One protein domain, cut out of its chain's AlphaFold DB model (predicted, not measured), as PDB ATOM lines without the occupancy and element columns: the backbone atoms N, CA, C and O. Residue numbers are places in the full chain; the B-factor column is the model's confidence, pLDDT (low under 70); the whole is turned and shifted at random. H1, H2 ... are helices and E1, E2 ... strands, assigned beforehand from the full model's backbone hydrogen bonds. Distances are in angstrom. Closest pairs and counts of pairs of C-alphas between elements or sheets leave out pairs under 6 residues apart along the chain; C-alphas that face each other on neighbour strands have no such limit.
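Overview. This is residues 140 to 246 of the 250 residues of an uncharacterized protein of candidate division MSBL1 archaeon SCGC-AAA259I09 (UniProt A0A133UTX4). A strongly twisted sheet of four strands has one face covered by the long helix H3, set slantwise, and the shorter H2, while its other face is bare. H1 and the four-residue H4 pack on H3 and on each other. The printed part has 107 residues with four named helices and four named strands, in the order H1 H2 E1 E2 E3 E4 H3 H4; the class is mixed. The sheet, E1 - E2 - E3 - E4, is a meander, each strand the antiparallel neighbour of the one before, and with H2 and H3 on one face it makes two layers. The whole is compact, with a radius of gyration of the C-alphas of 13.4 A, and spans 42 by 28 by 23 A.

Along the chain. The strands are E1, residues 171 to 175, E2, 178 to 186 and 24.3 A long, E3, 189 to 195 and 19.7 A, and E4, 200 to 204. The helices are H3, 213 to 234 and 31.7 A, H2, 158 to 168, H1, 141 to 150, and H4, 243 to 246. C-alpha 141 is at (11.221, 69.336, 130.417) and C-alpha 246 at (16.197, 66.300, 116.657).

Arrangement. N 173 and O 180 are 2.9 A apart in hairpin E1 and E2, N 181 and O 193 2.9 A in hairpin E2 and E3, and N 192 and O 202 2.8 A in hairpin E3 and E4, each within hydrogen-bond range. H3 is on the sheet at a height of 9.4 A, its closest C-alphas to E4 being Ala 220 and Ala 201, 5.7 A. H2, on the same face, has a height of 8.8 A over E1 and E2. H3 touches H1 with residues 221 to 231 alone, at a shallow tilt of 28 degrees, the same way; the closest C-alphas are Ala 149 and Ile 228, 6.3 A. H4 touches H3 at C-alphas Cys 244 and Ala 232, 5.5 A. Each O i to N i+4 pair is within range in H2 and H3, but 2 of 6 in H1, beside 3 of 7 O i to N i+3 pairs; H4 is too short for an i+4 pair.

Size, cuts and confidence. The C-alphas of Pro 209 and Asp 237 are farthest apart, 42.1 A. The printed part has no cut and no long link. Residues 140 to 142 have pLDDT under 70.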
ATOM      1  N   ASN A 140       7.279  67.152 132.557       55.22
ATOM      2  CA  ASN A 140       8.729  67.329 132.626       55.22
ATOM      3  C   ASN A 140       9.247  68.075 131.384       55.22
ATOM      4  O   ASN A 140       8.598  68.097 130.340       55.22
ATOM      5  N   LYS A 141      10.469  68.617 131.475       57.84
ATOM      6  CA  LYS A 141      11.221  69.336 130.417       57.84
ATOM      7  C   LYS A 141      11.175  68.686 129.017       57.84
ATOM      8  O   LYS A 141      11.264  69.384 128.006       57.84
ATOM      9  N   TYR A 142      11.015  67.362 128.937       67.81
ATOM     10  CA  TYR A 142      10.856  66.635 127.672       67.81
ATOM     11  C   TYR A 142       9.601  67.050 126.887       67.81
ATOM     12  O   TYR A 142       9.655  67.084 125.658       67.81
ATOM     13  N   PHE A 143       8.510  67.418 127.563       76.50
ATOM     14  CA  PHE A 143       7.259  67.824 126.919       76.50
ATOM     15  C   PHE A 143       7.306  69.258 126.402       76.50
ATOM     16  O   PHE A 143       6.848  69.493 125.295       76.50
ATOM     17  N   GLU A 144       7.921  70.200 127.123       76.69
ATOM     18  CA  GLU A 144       7.923  71.622 126.729       76.69
ATOM     19  C   GLU A 144       8.535  71.855 125.337       76.69
ATOM     20  O   GLU A 144       8.030  72.640 124.531       76.69
ATOM     21  N   SER A 145       9.631  71.154 125.025       78.88
ATOM     22  CA  SER A 145      10.271  71.228 123.703       78.88
ATOM     23  C   SER A 145       9.415  70.612 122.590       78.88
ATOM     24  O   SER A 145       9.419  71.111 121.465       78.88
ATOM     25  N   ARG A 146       8.652  69.562 122.914       90.25
ATOM     26  CA  ARG A 146       7.757  68.849 121.993       90.25
ATOM     27  C   ARG A 146       6.466  69.611 121.764       90.25
ATOM     28  O   ARG A 146       6.031  69.715 120.628       90.25
ATOM     29  N   GLU A 147       5.909  70.223 122.800       89.25
ATOM     30  CA  GLU A 147       4.691  71.025 122.728       89.25
ATOM     31  C   GLU A 147       4.824  72.150 121.697       89.25
ATOM     32  O   GLU A 147       3.939  72.336 120.865       89.25
ATOM     33  N   LYS A 148       5.972  72.842 121.672       88.94
ATOM     34  CA  LYS A 148       6.256  73.870 120.660       88.94
ATOM     35  C   LYS A 148       6.202  73.332 119.230       88.94
ATOM     36  O   LYS A 148       5.730  74.043 118.351       88.94
ATOM     37  N   ALA A 149       6.696  72.117 118.998       92.44
ATOM     38  CA  ALA A 149       6.625  71.470 117.693       92.44
ATOM     39  C   ALA A 149       5.196  71.009 117.379       92.44
ATOM     40  O   ALA A 149       4.704  71.279 116.293       92.44
ATOM     41  N   ILE A 150       4.502  70.403 118.345       93.12
ATOM     42  CA  ILE A 150       3.128  69.907 118.192       93.12
ATOM     43  C   ILE A 150       2.142  71.022 117.822       93.12
ATOM     44  O   ILE A 150       1.222  70.774 117.055       93.12
ATOM     45  N   ARG A 151       2.360  72.263 118.278       90.56
ATOM     46  CA  ARG A 151       1.532  73.425 117.898       90.56
ATOM     47  C   ARG A 151       1.530  73.754 116.397       90.56
ATOM     48  O   ARG A 151       0.687  74.534 115.975       90.56
ATOM     49  N   TYR A 152       2.451  73.195 115.608       92.25
ATOM     50  CA  TYR A 152       2.433  73.326 114.145       92.25
ATOM     51  C   TYR A 152       1.434  72.390 113.467       92.25
ATOM     52  O   TYR A 152       1.132  72.575 112.293       92.25
ATOM     53  N   LEU A 153       0.930  71.389 114.184       92.19
ATOM     54  CA  LEU A 153      -0.132  70.542 113.679       92.19
ATOM     55  C   LEU A 153      -1.442  71.341 113.652       92.19
ATOM     56  O   LEU A 153      -1.917  71.782 114.700       92.19
ATOM     57  N   ASP A 154      -2.028  71.521 112.468       89.44
ATOM     58  CA  ASP A 154      -3.260  72.297 112.313       89.44
ATOM     59  C   ASP A 154      -4.472  71.532 112.868       89.44
ATOM     60  O   ASP A 154      -5.106  70.729 112.186       89.44
ATOM     61  N   THR A 155      -4.826  71.803 114.125       89.94
ATOM     62  CA  THR A 155      -5.988  71.201 114.795       89.94
ATOM     63  C   THR A 155      -7.329  71.714 114.266       89.94
ATOM     64  O   THR A 155      -8.363  71.093 114.520       89.94
ATOM     65  N   SER A 156      -7.348  72.806 113.491       88.25
ATOM     66  CA  SER A 156      -8.557  73.265 112.800       88.25
ATOM     67  C   SER A 156      -8.853  72.435 111.545       88.25
ATOM     68  O   SER A 156     -10.018  72.277 111.164       88.25
ATOM     69  N   CYS A 157      -7.820  71.823 110.958       90.69
ATOM     70  CA  CYS A 157      -7.923  70.932 109.815       90.69
ATOM     71  C   CYS A 157      -8.171  69.483 110.263       90.69
ATOM     72  O   CYS A 157      -7.300  68.787 110.787       90.69
ATOM     73  N   ARG A 158      -9.386  68.973 110.018       90.62
ATOM     74  CA  ARG A 158      -9.720  67.569 110.322       90.62
ATOM     75  C   ARG A 158      -8.848  66.582 109.541       90.62
ATOM     76  O   ARG A 158      -8.537  65.519 110.070       90.62
ATOM     77  N   GLU A 159      -8.513  66.907 108.298       94.50
ATOM     78  CA  GLU A 159      -7.709  66.048 107.428       94.50
ATOM     79  C   GLU A 159      -6.302  65.852 108.002       94.50
ATOM     80  O   GLU A 159      -5.848  64.717 108.108       94.50
ATOM     81  N   ASP A 160      -5.693  66.910 108.541       94.44
ATOM     82  CA  ASP A 160      -4.382  66.846 109.195       94.44
ATOM     83  C   ASP A 160      -4.392  65.927 110.422       94.44
ATOM     84  O   ASP A 160      -3.451  65.163 110.629       94.44
ATOM     85  N   MET A 161      -5.475  65.929 111.209       95.88
ATOM     86  CA  MET A 161      -5.623  64.997 112.337       95.88
ATOM     87  C   MET A 161      -5.732  63.542 111.878       95.88
ATOM     88  O   MET A 161      -5.144  62.644 112.486       95.88
ATOM     89  N   VAL A 162      -6.499  63.299 110.812       96.69
ATOM     90  CA  VAL A 162      -6.671  61.957 110.246       96.69
ATOM     91  C   VAL A 162      -5.341  61.462 109.685       96.69
ATOM     92  O   VAL A 162      -4.913  60.360 110.024       96.69
ATOM     93  N   GLU A 163      -4.635  62.282 108.912       97.56
ATOM     94  CA  GLU A 163      -3.309  61.949 108.398       97.56
ATOM     95  C   GLU A 163      -2.293  61.688 109.513       97.56
ATOM     96  O   GLU A 163      -1.572  60.691 109.444       97.56
ATOM     97  N   ALA A 164      -2.273  62.506 110.570       97.25
ATOM     98  CA  ALA A 164      -1.412  62.279 111.728       97.25
ATOM     99  C   ALA A 164      -1.720  60.933 112.409       97.25
ATOM    100  O   ALA A 164      -0.800  60.172 112.718       97.25
ATOM    101  N   SER A 165      -3.001  60.583 112.592       97.62
ATOM    102  CA  SER A 165      -3.381  59.267 113.133       97.62
ATOM    103  C   SER A 165      -2.975  58.109 112.218       97.62
ATOM    104  O   SER A 165      -2.444  57.107 112.699       97.62
ATOM    105  N   ASN A 166      -3.118  58.268 110.899       97.81
ATOM    106  CA  ASN A 166      -2.674  57.275 109.924       97.81
ATOM    107  C   ASN A 166      -1.149  57.132 109.938       97.81
ATOM    108  O   ASN A 166      -0.637  56.022 109.830       97.81
ATOM    109  N   PHE A 167      -0.409  58.226 110.128       97.44
ATOM    110  CA  PHE A 167       1.048  58.209 110.245       97.44
ATOM    111  C   PHE A 167       1.528  57.462 111.499       97.44
ATOM    112  O   PHE A 167       2.551  56.775 111.449       97.44
ATOM    113  N   LEU A 168       0.771  57.544 112.599       97.00
ATOM    114  CA  LEU A 168       0.988  56.764 113.824       97.00
ATOM    115  C   LEU A 168       0.565  55.289 113.684       97.00
ATOM    116  O   LEU A 168       1.048  54.431 114.427       97.00
ATOM    117  N   GLY A 169      -0.333  54.975 112.748       97.00
ATOM    118  CA  GLY A 169      -1.035  53.688 112.710       97.00
ATOM    119  C   GLY A 169      -1.996  53.557 113.884       97.00
ATOM    120  O   GLY A 169      -1.993  52.546 114.582       97.00
ATOM    121  N   GLY A 170      -2.722  54.636 114.154       96.75
ATOM    122  CA  GLY A 170      -3.652  54.773 115.260       96.75
ATOM    123  C   GLY A 170      -5.020  55.261 114.796       96.75
ATOM    124  O   GLY A 170      -5.404  55.098 113.641       96.75
ATOM    125  N   GLN A 171      -5.758  55.867 115.717       97.25
ATOM    126  CA  GLN A 171      -7.088  56.411 115.490       97.25
ATOM    127  C   GLN A 171      -7.145  57.872 115.919       97.25
ATOM    128  O   GLN A 171      -6.468  58.289 116.860       97.25
ATOM    129  N   TYR A 172      -7.985  58.642 115.238       97.50
ATOM    130  CA  TYR A 172      -8.310  60.010 115.610       97.50
ATOM    131  C   TYR A 172      -9.771  60.100 116.049       97.50
ATOM    132  O   TYR A 172     -10.674  59.656 115.339       97.50
ATOM    133  N   ASN A 173      -9.993  60.739 117.194       95.88
ATOM    134  CA  ASN A 173     -11.310  61.078 117.712       95.88
ATOM    135  C   ASN A 173     -11.345  62.548 118.138       95.88
ATOM    136  O   ASN A 173     -10.338  63.109 118.564       95.88
ATOM    137  N   LYS A 174     -12.523  63.172 118.070       92.94
ATOM    138  CA  LYS A 174     -12.766  64.487 118.673       92.94
ATOM    139  C   LYS A 174     -13.701  64.314 119.863       92.94
ATOM    140  O   LYS A 174     -14.799  63.791 119.691       92.94
ATOM    141  N   ILE A 175     -13.253  64.725 121.047       89.88
ATOM    142  CA  ILE A 175     -14.008  64.645 122.303       89.88
ATOM    143  C   ILE A 175     -14.143  66.072 122.829       89.88
ATOM    144  O   ILE A 175     -13.147  66.705 123.175       89.88
ATOM    145  N   ASP A 176     -15.368  66.593 122.843       87.50
ATOM    146  CA  ASP A 176     -15.662  67.997 123.144       87.50
ATOM    147  C   ASP A 176     -14.834  68.963 122.267       87.50
ATOM    148  O   ASP A 176     -14.933  68.953 121.034       87.50
ATOM    149  N   SER A 177     -14.005  69.805 122.890       85.81
ATOM    150  CA  SER A 177     -13.073  70.718 122.221       85.81
ATOM    151  C   SER A 177     -11.701  70.101 121.929       85.81
ATOM    152  O   SER A 177     -10.888  70.740 121.264       85.81
ATOM    153  N   LYS A 178     -11.428  68.876 122.395       90.69
ATOM    154  CA  LYS A 178     -10.115  68.234 122.285       90.69
ATOM    155  C   LYS A 178     -10.039  67.284 121.100       90.69
ATOM    156  O   LYS A 178     -10.944  66.486 120.842       90.69
ATOM    157  N   HIS A 179      -8.908  67.324 120.415       94.81
ATOM    158  CA  HIS A 179      -8.532  66.348 119.405       94.81
ATOM    159  C   HIS A 179      -7.697  65.262 120.079       94.81
ATOM    160  O   HIS A 179      -6.760  65.567 120.809       94.81
ATOM    161  N   VAL A 180      -8.046  63.997 119.874       96.19
ATOM    162  CA  VAL A 180      -7.400  62.865 120.538       96.19
ATOM    163  C   VAL A 180      -6.843  61.920 119.488       96.19
ATOM    164  O   VAL A 180      -7.597  61.356 118.694       96.19
ATOM    165  N   LEU A 181      -5.524  61.751 119.495       97.75
ATOM    166  CA  LEU A 181      -4.824  60.733 118.719       97.75
ATOM    167  C   LEU A 181      -4.520  59.558 119.646       97.75
ATOM    168  O   LEU A 181      -3.941  59.739 120.715       97.75
ATOM    169  N   GLU A 182      -4.916  58.356 119.252       97.44
ATOM    170  CA  GLU A 182      -4.729  57.141 120.040       97.44
ATOM    171  C   GLU A 182      -3.942  56.113 119.234       97.44
ATOM    172  O   GLU A 182      -4.264  55.848 118.077       97.44
ATOM    173  N   LYS A 183      -2.937  55.497 119.852       97.38
ATOM    174  CA  LYS A 183      -2.187  54.392 119.263       97.38
ATOM    175  C   LYS A 183      -2.084  53.238 120.241       97.38
ATOM    176  O   LYS A 183      -1.543  53.392 121.331       97.38
ATOM    177  N   GLU A 184      -2.527  52.063 119.817       97.38
ATOM    178  CA  GLU A 184      -2.236  50.823 120.527       97.38
ATOM    179  C   GLU A 184      -0.794  50.391 120.227       97.38
ATOM    180  O   GLU A 184      -0.417  50.202 119.067       97.38
ATOM    181  N   PHE A 185       0.032  50.303 121.272       94.88
ATOM    182  CA  PHE A 185       1.410  49.816 121.154       94.88
ATOM    183  C   PHE A 185       1.500  48.347 121.500       94.88
ATOM    184  O   PHE A 185       2.182  47.610 120.804       94.88
ATOM    185  N   PHE A 186       0.816  47.914 122.550       96.25
ATOM    186  CA  PHE A 186       0.665  46.510 122.907       96.25
ATOM    187  C   PHE A 186      -0.835  46.234 123.004       96.25
ATOM    188  O   PHE A 186      -1.572  47.167 123.317       96.25
ATOM    189  N   PRO A 187      -1.305  45.003 122.756       96.25
ATOM    190  CA  PRO A 187      -2.705  44.656 122.972       96.25
ATOM    191  C   PRO A 187      -3.158  45.135 124.351       96.25
ATOM    192  O   PRO A 187      -2.485  44.829 125.334       96.25
ATOM    193  N   GLU A 188      -4.243  45.911 124.408       94.75
ATOM    194  CA  GLU A 188      -4.803  46.482 125.645       94.75
ATOM    195  C   GLU A 188      -3.900  47.522 126.349       94.75
ATOM    196  O   GLU A 188      -4.131  47.855 127.512       94.75
ATOM    197  N   LEU A 189      -2.889  48.071 125.662       95.25
ATOM    198  CA  LEU A 189      -2.120  49.240 126.098       95.25
ATOM    199  C   LEU A 189      -2.006  50.265 124.968       95.25
ATOM    200  O   LEU A 189      -1.333  50.067 123.949       95.25
ATOM    201  N   LYS A 190      -2.621  51.419 125.202       96.56
ATOM    202  CA  LYS A 190      -2.721  52.508 124.240       96.56
ATOM    203  C   LYS A 190      -2.079  53.774 124.767       96.56
ATOM    204  O   LYS A 190      -2.326  54.157 125.905       96.56
ATOM    205  N   VAL A 191      -1.347  54.471 123.910       95.94
ATOM    206  CA  VAL A 191      -0.919  55.849 124.147       95.94
ATOM    207  C   VAL A 191      -1.987  56.787 123.592       95.94
ATOM    208  O   VAL A 191      -2.381  56.665 122.431       95.94
ATOM    209  N   LYS A 192      -2.442  57.734 124.413       95.19
ATOM    210  CA  LYS A 192      -3.373  58.803 124.045       95.19
ATOM    211  C   LYS A 192      -2.665  60.144 124.073       95.19
ATOM    212  O   LYS A 192      -2.030  60.479 125.069       95.19
ATOM    213  N   ILE A 193      -2.819  60.911 122.999       94.56
ATOM    214  CA  ILE A 193      -2.362  62.293 122.870       94.56
ATOM    215  C   ILE A 193      -3.594  63.185 122.754       94.56
ATOM    216  O   ILE A 193      -4.309  63.122 121.756       94.56
ATOM    217  N   GLU A 194      -3.844  64.009 123.767       93.31
ATOM    218  CA  GLU A 194      -4.886  65.031 123.736       93.31
ATOM    219  C   GLU A 194      -4.288  66.375 123.316       93.31
ATOM    220  O   GLU A 194      -3.349  66.884 123.935       93.31
ATOM    221  N   LEU A 195      -4.871  66.951 122.271       91.06
ATOM    222  CA  LEU A 195      -4.556  68.254 121.708       91.06
ATOM    223  C   LEU A 195      -5.739  69.190 121.997       91.06
ATOM    224  O   LEU A 195      -6.847  68.991 121.492       91.06
ATOM    225  N   GLY A 196      -5.507  70.195 122.832       80.62
ATOM    226  CA  GLY A 196      -6.464  71.245 123.187       80.62
ATOM    227  C   GLY A 196      -5.700  72.483 123.647       80.62
ATOM    228  O   GLY A 196      -4.658  72.792 123.074       80.62
ATOM    229  N   ASP A 197      -6.171  73.147 124.705       79.44
ATOM    230  CA  ASP A 197      -5.444  74.276 125.309       79.44
ATOM    231  C   ASP A 197      -4.065  73.853 125.849       79.44
ATOM    232  O   ASP A 197      -3.087  74.583 125.697       79.44
ATOM    233  N   ASP A 198      -3.985  72.640 126.410       83.12
ATOM    234  CA  ASP A 198      -2.751  72.002 126.871       83.12
ATOM    235  C   ASP A 198      -2.516  70.682 126.122       83.12
ATOM    236  O   ASP A 198      -3.446  69.889 125.934       83.12
ATOM    237  N   LEU A 199      -1.257  70.399 125.774       88.38
ATOM    238  CA  LEU A 199      -0.838  69.080 125.295       88.38
ATOM    239  C   LEU A 199      -0.786  68.089 126.464       88.38
ATOM    240  O   LEU A 199      -0.060  68.309 127.437       88.38
ATOM    241  N   ARG A 200      -1.485  66.957 126.342       89.06
ATOM    242  CA  ARG A 200      -1.372  65.832 127.286       89.06
ATOM    243  C   ARG A 200      -1.055  64.547 126.541       89.06
ATOM    244  O   ARG A 200      -1.644  64.281 125.501       89.06
ATOM    245  N   ALA A 201      -0.156  63.743 127.095       90.88
ATOM    246  CA  ALA A 201       0.119  62.402 126.604       90.88
ATOM    247  C   ALA A 201       0.188  61.431 127.779       90.88
ATOM    248  O   ALA A 201       0.845  61.728 128.775       90.88
ATOM    249  N   PHE A 202      -0.508  60.305 127.676       90.38
ATOM    250  CA  PHE A 202      -0.591  59.305 128.738       90.38
ATOM    251  C   PHE A 202      -0.955  57.936 128.162       90.38
ATOM    252  O   PHE A 202      -1.424  57.830 127.026       90.38
ATOM    253  N   CYS A 203      -0.732  56.885 128.943       91.75
ATOM    254  CA  CYS A 203      -1.071  55.521 128.575       91.75
ATOM    255  C   CYS A 203      -2.391  55.096 129.232       91.75
ATOM    256  O   CYS A 203      -2.721  55.493 130.345       91.75
ATOM    257  N   THR A 204      -3.172  54.273 128.539       92.38
ATOM    258  CA  THR A 204      -4.442  53.726 129.032       92.38
ATOM    259  C   THR A 204      -4.631  52.289 128.577       92.38
ATOM    260  O   THR A 204      -4.085  51.891 127.548       92.38
ATOM    261  N   GLY A 205      -5.466  51.549 129.300       92.56
ATOM    262  CA  GLY A 205      -5.836  50.174 128.983       92.56
ATOM    263  C   GLY A 205      -5.516  49.216 130.124       92.56
ATOM    264  O   GLY A 205      -4.825  49.567 131.081       92.56
ATOM    265  N   ASP A 206      -6.046  48.001 130.024       90.88
ATOM    266  CA  ASP A 206      -6.004  47.014 131.108       90.88
ATOM    267  C   ASP A 206      -4.580  46.530 131.406       90.88
ATOM    268  O   ASP A 206      -4.299  46.026 132.495       90.88
ATOM    269  N   ARG A 207      -3.649  46.733 130.466       89.69
ATOM    270  CA  ARG A 207      -2.245  46.346 130.625       89.69
ATOM    271  C   ARG A 207      -1.325  47.418 131.173       89.69
ATOM    272  O   ARG A 207      -0.159  47.106 131.401       89.69
ATOM    273  N   THR A 208      -1.806  48.628 131.454       89.94
ATOM    274  CA  THR A 208      -0.985  49.674 132.086       89.94
ATOM    275  C   THR A 208      -0.227  49.182 133.339       89.94
ATOM    276  O   THR A 208       0.971  49.449 133.418       89.94
ATOM    277  N   PRO A 209      -0.812  48.371 134.253       86.94
ATOM    278  CA  PRO A 209      -0.096  47.839 135.423       86.94
ATOM    279  C   PRO A 209       1.040  46.849 135.108       86.94
ATOM    280  O   PRO A 209       1.732  46.396 136.008       86.94
ATOM    281  N   SER A 210       1.251  46.452 133.852       89.38
ATOM    282  CA  SER A 210       2.379  45.579 133.471       89.38
ATOM    283  C   SER A 210       3.662  46.356 133.139       89.38
ATOM    284  O   SER A 210       4.675  45.762 132.749       89.38
ATOM    285  N   PHE A 211       3.614  47.682 133.261       90.00
ATOM    286  CA  PHE A 211       4.680  48.603 132.896       90.00
ATOM    287  C   PHE A 211       5.000  49.527 134.066       90.00
ATOM    288  O   PHE A 211       4.144  49.861 134.886       90.00
ATOM    289  N   THR A 212       6.257  49.937 134.136       89.06
ATOM    290  CA  THR A 212       6.715  50.981 135.052       89.06
ATOM    291  C   THR A 212       6.333  52.359 134.518       89.06
ATOM    292  O   THR A 212       6.200  52.541 133.306       89.06
ATOM    293  N   ASP A 213       6.236  53.353 135.401       86.44
ATOM    294  CA  ASP A 213       5.945  54.737 134.997       86.44
ATOM    295  C   ASP A 213       6.942  55.238 133.949       86.44
ATOM    296  O   ASP A 213       6.548  55.808 132.938       86.44
ATOM    297  N   HIS A 214       8.230  54.921 134.124       87.69
ATOM    298  CA  HIS A 214       9.267  55.289 133.168       87.69
ATOM    299  C   HIS A 214       9.023  54.712 131.764       87.69
ATOM    300  O   HIS A 214       9.177  55.419 130.774       87.69
ATOM    301  N   GLU A 215       8.616  53.447 131.650       91.81
ATOM    302  CA  GLU A 215       8.338  52.830 130.345       91.81
ATOM    303  C   GLU A 215       7.094  53.440 129.688       91.81
ATOM    304  O   GLU A 215       7.090  53.697 128.484       91.81
ATOM    305  N   LEU A 216       6.048  53.711 130.473       91.25
ATOM    306  CA  LEU A 216       4.842  54.371 129.972       91.25
ATOM    307  C   LEU A 216       5.136  55.807 129.506       91.25
ATOM    308  O   LEU A 216       4.586  56.268 128.501       91.25
ATOM    309  N   ASP A 217       6.036  56.493 130.205       89.12
ATOM    310  CA  ASP A 217       6.535  57.820 129.864       89.12
ATOM    311  C   ASP A 217       7.315  57.809 128.545       89.12
ATOM    312  O   ASP A 217       7.094  58.660 127.677       89.12
ATOM    313  N   LEU A 218       8.194  56.820 128.361       91.19
ATOM    314  CA  LEU A 218       8.936  56.622 127.118       91.19
ATOM    315  C   LEU A 218       7.990  56.373 125.936       91.19
ATOM    316  O   LEU A 218       8.133  57.023 124.902       91.19
ATOM    317  N   LEU A 219       6.967  55.522 126.091       94.25
ATOM    318  CA  LEU A 219       5.967  55.287 125.039       94.25
ATOM    319  C   LEU A 219       5.236  56.577 124.633       94.25
ATOM    320  O   LEU A 219       5.056  56.842 123.439       94.25
ATOM    321  N   ALA A 220       4.861  57.415 125.604       93.31
ATOM    322  CA  ALA A 220       4.263  58.721 125.336       93.31
ATOM    323  C   ALA A 220       5.231  59.650 124.579       93.31
ATOM    324  O   ALA A 220       4.853  60.268 123.579       93.31
ATOM    325  N   VAL A 221       6.496  59.707 125.005       92.44
ATOM    326  CA  VAL A 221       7.548  60.512 124.366       92.44
ATOM    327  C   VAL A 221       7.823  60.063 122.931       92.44
ATOM    328  O   VAL A 221       7.889  60.912 122.039       92.44
ATOM    329  N   TYR A 222       7.939  58.760 122.678       94.19
ATOM    330  CA  TYR A 222       8.176  58.225 121.336       94.19
ATOM    331  C   TYR A 222       6.990  58.482 120.411       94.19
ATOM    332  O   TYR A 222       7.184  58.851 119.251       94.19
ATOM    333  N   THR A 223       5.766  58.396 120.936       95.69
ATOM    334  CA  THR A 223       4.554  58.752 120.185       95.69
ATOM    335  C   THR A 223       4.575  60.223 119.778       95.69
ATOM    336  O   THR A 223       4.333  60.546 118.615       95.69
ATOM    337  N   LEU A 224       4.933  61.124 120.700       95.19
ATOM    338  CA  LEU A 224       5.097  62.546 120.392       95.19
ATOM    339  C   LEU A 224       6.211  62.786 119.368       95.19
ATOM    340  O   LEU A 224       6.002  63.552 118.430       95.19
ATOM    341  N   ASN A 225       7.365  62.124 119.499       95.56
ATOM    342  CA  ASN A 225       8.449  62.218 118.514       95.56
ATOM    343  C   ASN A 225       7.959  61.818 117.118       95.56
ATOM    344  O   ASN A 225       8.278  62.485 116.136       95.56
ATOM    345  N   HIS A 226       7.146  60.765 117.020       96.31
ATOM    346  CA  HIS A 226       6.608  60.304 115.743       96.31
ATOM    347  C   HIS A 226       5.583  61.272 115.137       96.31
ATOM    348  O   HIS A 226       5.600  61.495 113.929       96.31
ATOM    349  N   ILE A 227       4.759  61.935 115.955       96.38
ATOM    350  CA  ILE A 227       3.906  63.045 115.484       96.38
ATOM    351  C   ILE A 227       4.767  64.224 115.012       96.38
ATOM    352  O   ILE A 227       4.477  64.840 113.990       96.38
ATOM    353  N   ILE A 228       5.861  64.532 115.709       96.38
ATOM    354  CA  ILE A 228       6.784  65.599 115.302       96.38
ATOM    355  C   ILE A 228       7.460  65.267 113.966       96.38
ATOM    356  O   ILE A 228       7.638  66.166 113.150       96.38
ATOM    357  N   ARG A 229       7.769  63.993 113.687       96.19
ATOM    358  CA  ARG A 229       8.237  63.559 112.357       96.19
ATOM    359  C   ARG A 229       7.188  63.827 111.284       96.19
ATOM    360  O   ARG A 229       7.537  64.352 110.232       96.19
ATOM    361  N   PHE A 230       5.916  63.524 111.552       96.69
ATOM    362  CA  PHE A 230       4.825  63.866 110.635       96.69
ATOM    363  C   PHE A 230       4.781  65.372 110.351       96.69
ATOM    364  O   PHE A 230       4.788  65.773 109.192       96.69
ATOM    365  N   ILE A 231       4.823  66.201 111.398       96.25
ATOM    366  CA  ILE A 231       4.848  67.667 111.280       96.25
ATOM    367  C   ILE A 231       6.053  68.122 110.446       96.25
ATOM    368  O   ILE A 231       5.907  68.943 109.546       96.25
ATOM    369  N   ALA A 232       7.237  67.574 110.714       96.06
ATOM    370  CA  ALA A 232       8.457  67.934 110.004       96.06
ATOM    371  C   ALA A 232       8.409  67.603 108.509       96.06
ATOM    372  O   ALA A 232       8.915  68.374 107.698       96.06
ATOM    373  N   LEU A 233       7.789  66.477 108.153       95.00
ATOM    374  CA  LEU A 233       7.624  66.055 106.765       95.00
ATOM    375  C   LEU A 233       6.518  66.840 106.052       95.00
ATOM    376  O   LEU A 233       6.695  67.220 104.901       95.00
ATOM    377  N   LYS A 234       5.385  67.092 106.721       95.44
ATOM    378  CA  LYS A 234       4.226  67.766 106.119       95.44
ATOM    379  C   LYS A 234       4.430  69.273 105.969       95.44
ATOM    380  O   LYS A 234       4.024  69.851 104.967       95.44
ATOM    381  N   TYR A 235       5.055  69.909 106.955       94.88
ATOM    382  CA  TYR A 235       5.244  71.359 107.002       94.88
ATOM    383  C   TYR A 235       6.717  71.745 106.807       94.88
ATOM    384  O   TYR A 235       7.198  72.701 107.417       94.88
ATOM    385  N   SER A 236       7.443  71.001 105.964       92.38
ATOM    386  CA  SER A 236       8.884  71.175 105.722       92.38
ATOM    387  C   SER A 236       9.270  72.578 105.246       92.38
ATOM    388  O   SER A 236      10.386  73.026 105.497       92.38
ATOM    389  N   ASP A 237       8.342  73.277 104.590       92.00
ATOM    390  CA  ASP A 237       8.550  74.624 104.050       92.00
ATOM    391  C   ASP A 237       8.397  75.732 105.110       92.00
ATOM    392  O   ASP A 237       8.618  76.912 104.830       92.00
ATOM    393  N   GLN A 238       8.013  75.378 106.340       92.12
ATOM    394  CA  GLN A 238       7.849  76.320 107.445       92.12
ATOM    395  C   GLN A 238       9.113  76.423 108.309       92.12
ATOM    396  O   GLN A 238       9.973  75.543 108.338       92.12
ATOM    397  N   ASN A 239       9.218  77.505 109.087       92.19
ATOM    398  CA  ASN A 239      10.306  77.681 110.052       92.19
ATOM    399  C   ASN A 239      10.058  76.854 111.326       92.19
ATOM    400  O   ASN A 239       9.649  77.380 112.362       92.19
ATOM    401  N   LEU A 240      10.281  75.546 111.226       93.12
ATOM    402  CA  LEU A 240       9.983  74.597 112.292       93.12
ATOM    403  C   LEU A 240      10.961  74.692 113.483       93.12
ATOM    404  O   LEU A 240      12.148  74.980 113.296       93.12
ATOM    405  N   PRO A 241      10.507  74.390 114.717       92.06
ATOM    406  CA  PRO A 241      11.368  74.345 115.895       92.06
ATOM    407  C   PRO A 241      12.506  73.327 115.760       92.06
ATOM    408  O   PRO A 241      12.363  72.295 115.110       92.06
ATOM    409  N   GLU A 242      13.613  73.556 116.472       90.94
ATOM    410  CA  GLU A 242      14.784  72.658 116.481       90.94
ATOM    411  C   GLU A 242      14.417  71.199 116.816       90.94
ATOM    412  O   GLU A 242      15.010  70.266 116.276       90.94
ATOM    413  N   MET A 243      13.398  70.992 117.660       91.50
ATOM    414  CA  MET A 243      12.904  69.660 118.010       91.50
ATOM    415  C   MET A 243      12.474  68.849 116.776       91.50
ATOM    416  O   MET A 243      12.708  67.645 116.745       91.50
ATOM    417  N   CYS A 244      11.939  69.493 115.730       92.00
ATOM    418  CA  CYS A 244      11.572  68.831 114.474       92.00
ATOM    419  C   CYS A 244      12.777  68.247 113.730       92.00
ATOM    420  O   CYS A 244      12.607  67.308 112.964       92.00
ATOM    421  N   ARG A 245      13.992  68.755 113.969       91.56
ATOM    422  CA  ARG A 245      15.231  68.175 113.424       91.56
ATOM    423  C   ARG A 245      15.787  67.080 114.332       91.56
ATOM    424  O   ARG A 245      16.273  66.073 113.841       91.56
ATOM    425  N   LYS A 246      15.668  67.245 115.654       90.62
ATOM    426  CA  LYS A 246      16.197  66.300 116.657       90.62
ATOM    427  C   LYS A 246      15.521  64.928 116.659       90.62
ATOM    428  O   LYS A 246      16.097  63.990 117.193       90.62
TER     429      LYS A 246